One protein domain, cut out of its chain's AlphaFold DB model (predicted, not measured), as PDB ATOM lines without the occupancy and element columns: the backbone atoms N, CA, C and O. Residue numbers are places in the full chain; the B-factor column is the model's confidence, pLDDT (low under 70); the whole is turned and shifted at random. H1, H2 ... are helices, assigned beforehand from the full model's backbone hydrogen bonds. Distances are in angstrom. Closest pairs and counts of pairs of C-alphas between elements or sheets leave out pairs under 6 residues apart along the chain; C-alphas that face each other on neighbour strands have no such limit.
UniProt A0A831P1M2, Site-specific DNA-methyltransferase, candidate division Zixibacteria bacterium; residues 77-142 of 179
ATOM      1  N   GLU A  77     198.595 197.879 101.931       91.62
ATOM      2  CA  GLU A  77     197.575 197.041 101.289       91.62
ATOM      3  C   GLU A  77     196.646 197.854 100.371       91.62
ATOM      4  O   GLU A  77     196.300 197.406  99.281       91.62
ATOM      5  N   ALA A  78     196.313 199.098 100.735       90.44
ATOM      6  CA  ALA A  78     195.489 199.957  99.883       90.44
ATOM      7  C   ALA A  78     196.190 200.292  98.552       90.44
ATOM      8  O   ALA A  78     195.533 200.480  97.526       90.44
ATOM      9  N   TYR A  79     197.526 200.359  98.547       90.00
ATOM     10  CA  TYR A  79     198.314 200.497  97.322       90.00
ATOM     11  C   TYR A  79     198.398 199.183  96.550       90.00
ATOM     12  O   TYR A  79     198.254 199.209  95.329       90.00
ATOM     13  N   MET A  80     198.557 198.044  97.230       91.75
ATOM     14  CA  MET A  80     198.537 196.721  96.594       91.75
ATOM     15  C   MET A  80     197.247 196.493  95.800       91.75
ATOM     16  O   MET A  80     197.312 196.110  94.631       91.75
ATOM     17  N   GLU A  81     196.088 196.806  96.379       92.75
ATOM     18  CA  GLU A  81     194.788 196.682  95.706       92.75
ATOM     19  C   GLU A  81     194.681 197.596  94.476       92.75
ATOM     20  O   GLU A  81     194.235 197.169  93.405       92.75
ATOM     21  N   LYS A  82     195.145 198.847  94.588       93.38
ATOM     22  CA  LYS A  82     195.202 199.796  93.462       93.38
ATOM     23  C   LYS A  82     196.127 199.298  92.350       93.38
ATOM     24  O   LYS A  82     195.744 199.323  91.186       93.38
ATOM     25  N   ILE A  83     197.316 198.800  92.692       93.75
ATOM     26  CA  ILE A  83     198.286 198.257  91.730       93.75
ATOM     27  C   ILE A  83     197.698 197.040  91.008       93.75
ATOM     28  O   ILE A  83     197.766 196.953  89.783       93.75
ATOM     29  N   GLN A  84     197.089 196.106  91.742       93.94
ATOM     30  CA  GLN A  84     196.492 194.905  91.156       93.94
ATOM     31  C   GLN A  84     195.326 195.244  90.220       93.94
ATOM     32  O   GLN A  84     195.248 194.694  89.117       93.94
ATOM     33  N   SER A  85     194.462 196.178  90.629       95.38
ATOM     34  CA  SER A  85     193.287 196.607  89.861       95.38
ATOM     35  C   SER A  85     193.599 197.569  88.710       95.38
ATOM     36  O   SER A  85     192.745 197.742  87.836       95.38
ATOM     37  N   ALA A  86     194.809 198.138  88.669       96.56
ATOM     38  CA  ALA A  86     195.243 199.053  87.619       96.56
ATOM     39  C   ALA A  86     195.107 198.423  86.228       96.56
ATOM     40  O   ALA A  86     195.456 197.257  86.006       96.56
ATOM     41  N   LYS A  87     194.629 199.213  85.273       96.38
ATOM     42  CA  LYS A  87     194.379 198.772  83.895       96.38
ATOM     43  C   LYS A  87     195.349 199.383  82.897       96.38
ATOM     44  O   LYS A  87     195.359 198.956  81.745       96.38
ATOM     45  N   SER A  88     196.147 200.360  83.319       96.25
ATOM     46  CA  SER A  88     197.083 201.045  82.434       96.25
ATOM     47  C   SER A  88     198.385 201.439  83.128       96.25
ATOM     48  O   SER A  88     198.455 201.587  84.350       96.25
ATOM     49  N   SER A  89     199.431 201.623  82.324       94.12
ATOM     50  CA  SER A  89     200.741 202.076  82.792       94.12
ATOM     51  C   SER A  89     200.685 203.488  83.374       94.12
ATOM     52  O   SER A  89     201.388 203.788  84.333       94.12
ATOM     53  N   GLU A  90     199.815 204.354  82.852       94.38
ATOM     54  CA  GLU A  90     199.641 205.720  83.351       94.38
ATOM     55  C   GLU A  90     199.088 205.743  84.783       94.38
ATOM     56  O   GLU A  90     199.481 206.600  85.579       94.38
ATOM     57  N   GLU A  91     198.195 204.809  85.133       95.50
ATOM     58  CA  GLU A  91     197.720 204.636  86.513       95.50
ATOM     59  C   GLU A  91     198.866 204.209  87.434       95.50
ATOM     60  O   GLU A  91     199.060 204.806  88.494       95.50
ATOM     61  N   LEU A  92     199.682 203.245  87.001       93.75
ATOM     62  CA  LEU A  92     200.828 202.759  87.772       93.75
ATOM     63  C   LEU A  92     201.889 203.844  87.992       93.75
ATOM     64  O   LEU A  92     202.410 203.966  89.096       93.75
ATOM     65  N   VAL A  93     202.165 204.691  86.995       91.38
ATOM     66  CA  VAL A  93     203.085 205.836  87.145       91.38
ATOM     67  C   VAL A  93     202.560 206.835  88.181       91.38
ATOM     68  O   VAL A  93     203.335 207.364  88.980       91.38
ATOM     69  N   LYS A  94     201.244 207.094  88.211       91.00
ATOM     70  CA  LYS A  94     200.638 207.951  89.245       91.00
ATOM     71  C   LYS A  94     200.777 207.329  90.630       91.00
ATOM     72  O   LYS A  94     201.165 208.032  91.559       91.00
ATOM     73  N   PHE A  95     200.495 206.032  90.762       88.88
ATOM     74  CA  PHE A  95     200.649 205.329  92.035       88.88
ATOM     75  C   PHE A  95     202.091 205.331  92.501       88.88
ATOM     76  O   PHE A  95     202.328 205.572  93.673       88.88
ATOM     77  N   TRP A  96     203.057 205.158  91.602       86.38
ATOM     78  CA  TRP A  96     204.456 205.247  91.978       86.38
ATOM     79  C   TRP A  96     204.811 206.606  92.587       86.38
ATOM     80  O   TRP A  96     205.357 206.660  93.687       86.38
ATOM     81  N   LYS A  97     204.449 207.705  91.917       84.12
ATOM     82  CA  LYS A  97     204.704 209.061  92.430       84.12
ATOM     83  C   LYS A  97     204.037 209.294  93.787       84.12
ATOM     84  O   LYS A  97     204.616 209.952  94.644       84.12
ATOM     85  N   ASP A  98     202.842 208.742  93.984       82.69
ATOM     86  CA  ASP A  98     202.116 208.825  95.251       82.69
ATOM     87  C   ASP A  98     202.797 208.013  96.364       82.69
ATOM     88  O   ASP A  98     203.043 208.539  97.446       82.69
ATOM     89  N   ILE A  99     203.185 206.767  96.077       78.62
ATOM     90  CA  ILE A  99     203.913 205.886  97.000       78.62
ATOM     91  C   ILE A  99     205.249 206.532  97.388       78.62
ATOM     92  O   ILE A  99     205.593 206.569  98.564       78.62
ATOM     93  N   ALA A 100     205.985 207.097  96.434       75.56
ATOM     94  CA  ALA A 100     207.265 207.745  96.701       75.56
ATOM     95  C   ALA A 100     207.151 209.045  97.513       75.56
ATOM     96  O   ALA A 100     208.112 209.436  98.167       75.56
ATOM     97  N   LYS A 101     205.987 209.705  97.491       73.75
ATOM     98  CA  LYS A 101     205.721 210.909  98.285       73.75
ATOM     99  C   LYS A 101     205.176 210.598  99.682       73.75
ATOM    100  O   LYS A 101     205.516 211.306 100.622       73.75
ATOM    101  N   ASN A 102     204.295 209.602  99.793       66.56
ATOM    102  CA  ASN A 102     203.446 209.393 100.972       66.56
ATOM    103  C   ASN A 102     203.725 208.097 101.731       66.56
ATOM    104  O   ASN A 102     203.342 207.980 102.892       66.56
ATOM    105  N   SER A 103     204.333 207.098 101.093       57.19
ATOM    106  CA  SER A 103     204.774 205.933 101.844       57.19
ATOM    107  C   SER A 103     206.161 206.243 102.384       57.19
ATOM    108  O   SER A 103     207.024 206.734 101.654       57.19
ATOM    109  N   PHE A 104     206.381 205.920 103.653       54.09
ATOM    110  CA  PHE A 104     207.699 205.715 104.246       54.09
ATOM    111  C   PHE A 104     208.378 204.509 103.570       54.09
ATOM    112  O   PHE A 104     208.758 203.526 104.207       54.09
ATOM    113  N   LEU A 105     208.467 204.549 102.237       50.59
ATOM    114  CA  LEU A 105     209.302 203.693 101.435       50.59
ATOM    115  C   LEU A 105     210.666 203.759 102.079       50.59
ATOM    116  O   LEU A 105     211.163 204.831 102.417       50.59
ATOM    117  N   ASN A 106     211.221 202.577 102.265       44.34
ATOM    118  CA  ASN A 106     212.491 202.265 102.885       44.34
ATOM    119  C   ASN A 106     213.671 202.860 102.094       44.34
ATOM    120  O   ASN A 106     214.641 202.175 101.775       44.34
ATOM    121  N   TRP A 107     213.601 204.133 101.728       45.53
ATOM    122  CA  TRP A 107     214.679 204.842 101.105       45.53
ATOM    123  C   TRP A 107     215.610 205.342 102.188       45.53
ATOM    124  O   TRP A 107     215.736 206.528 102.472       45.53
ATOM    125  N   TYR A 108     216.303 204.385 102.794       41.44
ATOM    126  CA  TYR A 108     217.393 204.662 103.716       41.44
ATOM    127  C   TYR A 108     218.550 205.433 103.058       41.44
ATOM    128  O   TYR A 108     219.511 205.764 103.743       41.44
ATOM    129  N   VAL A 109     218.486 205.743 101.755       41.59
ATOM    130  CA  VAL A 109     219.524 206.493 101.047       41.59
ATOM    131  C   VAL A 109     218.937 207.252  99.843       41.59
ATOM    132  O   VAL A 109     218.988 206.718  98.741       41.59
ATOM    133  N   ASN A 110     218.466 208.493 100.057       45.31
ATOM    134  CA  ASN A 110     218.446 209.635  99.105       45.31
ATOM    135  C   ASN A 110     217.052 210.172  98.689       45.31
ATOM    136  O   ASN A 110     216.494 209.615  97.791       45.31
ATOM    137  N   PRO A 111     216.504 211.288  99.191       47.31
ATOM    138  CA  PRO A 111     215.098 211.722  99.010       47.31
ATOM    139  C   PRO A 111     214.600 212.155  97.602       47.31
ATOM    140  O   PRO A 111     213.467 212.625  97.491       47.31
ATOM    141  N   GLU A 112     215.375 212.017  96.524       54.06
ATOM    142  CA  GLU A 112     214.992 212.485  95.178       54.06
ATOM    143  C   GLU A 112     214.873 211.335  94.188       54.06
ATOM    144  O   GLU A 112     215.903 210.787  93.790       54.06
ATOM    145  N   ILE A 113     213.639 210.960  93.794       59.94
ATOM    146  CA  ILE A 113     213.403 209.953  92.737       59.94
ATOM    147  C   ILE A 113     214.205 210.418  91.526       59.94
ATOM    148  O   ILE A 113     213.864 211.477  90.993       59.94
ATOM    149  N   PRO A 114     215.252 209.690  91.090       64.56
ATOM    150  CA  PRO A 114     215.958 210.080  89.883       64.56
ATOM    151  C   PRO A 114     214.923 210.143  88.762       64.56
ATOM    152  O   PRO A 114     214.150 209.194  88.614       64.56
ATOM    153  N   GLU A 115     214.851 211.247  88.015       66.25
ATOM    154  CA  GLU A 115     213.922 211.367  86.877       66.25
ATOM    155  C   GLU A 115     214.061 210.155  85.941       66.25
ATOM    156  O   GLU A 115     213.059 209.562  85.543       66.25
ATOM    157  N   ASP A 116     215.301 209.686  85.772       74.75
ATOM    158  CA  ASP A 116     215.680 208.467  85.055       74.75
ATOM    159  C   ASP A 116     214.914 207.216  85.515       74.75
ATOM    160  O   ASP A 116     214.541 206.380  84.699       74.75
ATOM    161  N   ALA A 117     214.610 207.084  86.810       78.88
ATOM    162  CA  ALA A 117     213.862 205.939  87.317       78.88
ATOM    163  C   ALA A 117     212.415 205.961  86.789       78.88
ATOM    164  O   ALA A 117     211.877 204.919  86.399       78.88
ATOM    165  N   VAL A 118     211.779 207.143  86.774       82.06
ATOM    166  CA  VAL A 118     210.417 207.324  86.241       82.06
ATOM    167  C   VAL A 118     210.359 206.934  84.774       82.06
ATOM    168  O   VAL A 118     209.457 206.192  84.372       82.06
ATOM    169  N   ASP A 119     211.349 207.379  84.014       86.75
ATOM    170  CA  ASP A 119     211.466 207.076  82.596       86.75
ATOM    171  C   ASP A 119     211.730 205.583  82.353       86.75
ATOM    172  O   ASP A 119     211.014 204.965  81.562       86.75
ATOM    173  N   ASP A 120     212.633 204.954  83.112       88.44
ATOM    174  CA  ASP A 120     212.896 203.510  83.045       88.44
ATOM    175  C   ASP A 120     211.626 202.686  83.295       88.44
ATOM    176  O   ASP A 120     211.326 201.728  82.576       88.44
ATOM    177  N   PHE A 121     210.820 203.064  84.288       90.12
ATOM    178  CA  PHE A 121     209.553 202.384  84.554       90.12
ATOM    179  C   PHE A 121     208.545 202.559  83.424       90.12
ATOM    180  O   PHE A 121     207.823 201.612  83.105       90.12
ATOM    181  N   ILE A 122     208.473 203.747  82.819       91.69
ATOM    182  CA  ILE A 122     207.623 204.000  81.650       91.69
ATOM    183  C   ILE A 122     208.071 203.112  80.484       91.69
ATOM    184  O   ILE A 122     207.221 202.491  79.840       91.69
ATOM    185  N   GLU A 123     209.378 202.987  80.247       93.44
ATOM    186  CA  GLU A 123     209.930 202.098  79.221       93.44
ATOM    187  C   GLU A 123     209.601 200.623  79.492       93.44
ATOM    188  O   GLU A 123     209.196 199.916  78.567       93.44
ATOM    189  N   ILE A 124     209.644 200.155  80.750       92.62
ATOM    190  CA  ILE A 124     209.198 198.793  81.110       92.62
ATOM    191  C   ILE A 124     207.758 198.550  80.645       92.62
ATOM    192  O   ILE A 124     207.467 197.483  80.090       92.62
ATOM    193  N   GLY A 125     206.873 199.536  80.820       92.75
ATOM    194  CA  GLY A 125     205.473 199.473  80.393       92.75
ATOM    195  C   GLY A 125     205.289 199.258  78.889       92.75
ATOM    196  O   GLY A 125     204.314 198.631  78.480       92.75
ATOM    197  N   LYS A 126     206.248 199.706  78.067       95.12
ATOM    198  CA  LYS A 126     206.237 199.551  76.601       95.12
ATOM    199  C   LYS A 126     206.729 198.178  76.129       95.12
ATOM    200  O   LYS A 126     206.586 197.851  74.952       95.12
ATOM    201  N   THR A 127     207.317 197.373  77.015       94.81
ATOM    202  CA  THR A 127     207.793 196.020  76.684       94.81
ATOM    203  C   THR A 127     206.658 194.991  76.668       94.81
ATOM    204  O   THR A 127     205.557 195.233  77.161       94.81
ATOM    205  N   GLU A 128     206.928 193.791  76.145       95.19
ATOM    206  CA  GLU A 128     206.004 192.655  76.260       95.19
ATOM    207  C   GLU A 128     205.672 192.366  77.736       95.19
ATOM    208  O   GLU A 128     206.572 192.290  78.581       95.19
ATOM    209  N   ASN A 129     204.379 192.217  78.049       94.12
ATOM    210  CA  ASN A 129     203.839 192.110  79.414       94.12
ATOM    211  C   ASN A 129     204.262 193.269  80.344       94.12
ATOM    212  O   ASN A 129     204.394 193.088  81.555       94.12
ATOM    213  N   GLY A 130     204.489 194.463  79.783       95.75
ATOM    214  CA  GLY A 130     204.986 195.633  80.509       95.75
ATOM    215  C   GLY A 130     204.118 196.039  81.698       95.75
ATOM    216  O   GLY A 130     204.653 196.316  82.769       95.75
ATOM    217  N   LEU A 131     202.790 195.978  81.556       95.88
ATOM    218  CA  LEU A 131     201.855 196.279  82.644       95.88
ATOM    219  C   LEU A 131     202.060 195.349  83.852       95.88
ATOM    220  O   LEU A 131     202.162 195.819  84.982       95.88
ATOM    221  N   ASP A 132     202.173 194.039  83.627       96.56
ATOM    222  CA  ASP A 132     202.365 193.067  84.709       96.56
ATOM    223  C   ASP A 132     203.741 193.216  85.369       96.56
ATOM    224  O   ASP A 132     203.863 193.113  86.592       96.56
ATOM    225  N   LYS A 133     204.778 193.527  84.578       95.88
ATOM    226  CA  LYS A 133     206.117 193.842  85.103       95.88
ATOM    227  C   LYS A 133     206.090 195.088  85.989       95.88
ATOM    228  O   LYS A 133     206.648 195.061  87.083       95.88
ATOM    229  N   GLN A 134     205.407 196.145  85.551       94.94
ATOM    230  CA  GLN A 134     205.231 197.374  86.325       94.94
ATOM    231  C   GLN A 134     204.462 197.120  87.629       94.94
ATOM    232  O   GLN A 134     204.883 197.588  88.688       94.94
ATOM    233  N   LYS A 135     203.374 196.333  87.585       96.25
ATOM    234  CA  LYS A 135     202.622 195.934  88.788       96.25
ATOM    235  C   LYS A 135     203.509 195.198  89.784       96.25
ATOM    236  O   LYS A 135     203.497 195.515  90.972       96.25
ATOM    237  N   LYS A 136     204.290 194.232  89.297       94.12
ATOM    238  CA  LYS A 136     205.213 193.457  90.127       94.12
ATOM    239  C   LYS A 136     206.264 194.351  90.786       94.12
ATOM    240  O   LYS A 136     206.463 194.231  91.989       94.12
ATOM    241  N   LEU A 137     206.876 195.265  90.031       90.31
ATOM    242  CA  LEU A 137     207.887 196.175  90.568       90.31
ATOM    243  C   LEU A 137     207.309 197.073  91.670       90.31
ATOM    244  O   LEU A 137     207.894 197.175  92.742       90.31
ATOM    245  N   LEU A 138     206.135 197.677  91.453       88.50
ATOM    246  CA  LEU A 138     205.511 198.517  92.480       88.50
ATOM    247  C   LEU A 138     205.138 197.727  93.734       88.50
ATOM    248  O   LEU A 138     205.347 198.211  94.843       88.50
ATOM    249  N   ALA A 139     204.639 196.502  93.574       89.50
ATOM    250  CA  ALA A 139     204.361 195.619  94.701       89.50
ATOM    251  C   ALA A 139     205.633 195.240  95.487       89.50
ATOM    252  O   ALA A 139     205.567 195.012  96.694       89.50
ATOM    253  N   GLU A 140     206.788 195.160  94.823       86.06
ATOM    254  CA  GLU A 140     208.083 194.886  95.459       86.06
ATOM    255  C   GLU A 140     208.654 196.096  96.204       86.06
ATOM    256  O   GLU A 140     209.355 195.904  97.197       86.06
ATOM    257  N   LEU A 141     208.330 197.316  95.767       81.62
ATOM    258  CA  LEU A 141     208.739 198.541  96.452       81.62
ATOM    259  C   LEU A 141     208.050 198.682  97.818       81.62
ATOM    260  O   LEU A 141     208.665 199.138  98.777       81.62
ATOM    261  N   LEU A 142     206.792 198.257  97.943       84.25
ATOM    262  CA  LEU A 142     206.037 198.399  99.188       84.25
ATOM    263  C   LEU A 142     206.639 197.577 100.342       84.25
ATOM    264  O   LEU A 142     206.929 196.384 100.216       84.25
TER     265      LEU A 142
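This is residues 77 to 142 of the 179 residues of the protein "Site-specific DNA-methyltransferase" of candidate division Zixibacteria bacterium (UniProt A0A831P1M2). Picture a bundle of three up-and-down helices, H2, H3 and H4, each running against the one before, with H1 packed on H2 and H4, away from H3. A long loop, residues 103 to 114, joins H2 to H3. The printed part has 66 residues with four named helices, H1 to H4 in order, and no named strand; it is all helix and compact, with a radius of gyration of the C-alphas of 11.4 A and spans of 32 by 27 by 16 A.

Start at H2, residues 89 to 102, which touches H4, residues 130 to 141, the same way at a shallow tilt of 12 degrees; their closest C-alphas, Ser 89 and Leu 131, are 5.9 A apart. H3, residues 115 to 126, forms a hairpin with H4, at a steep tilt of 43 degrees; their closest C-alphas, Ile 124 and Gly 130, are 5.3 A apart. H1, residues 77 to 85, is apart from H3. In H1, H2, H3 and H4 every O i to N i+4 pair is within hydrogen-bond range.

Find C-alpha 89 at (200.741, 202.076, 82.792); H2 runs 19.8 A from there. H1 begins at (197.575, 197.041, 101.289), and H4 ends at (208.739, 198.541, 96.452).

The printed part has no cut. Residues 102 to 115 are under pLDDT 70.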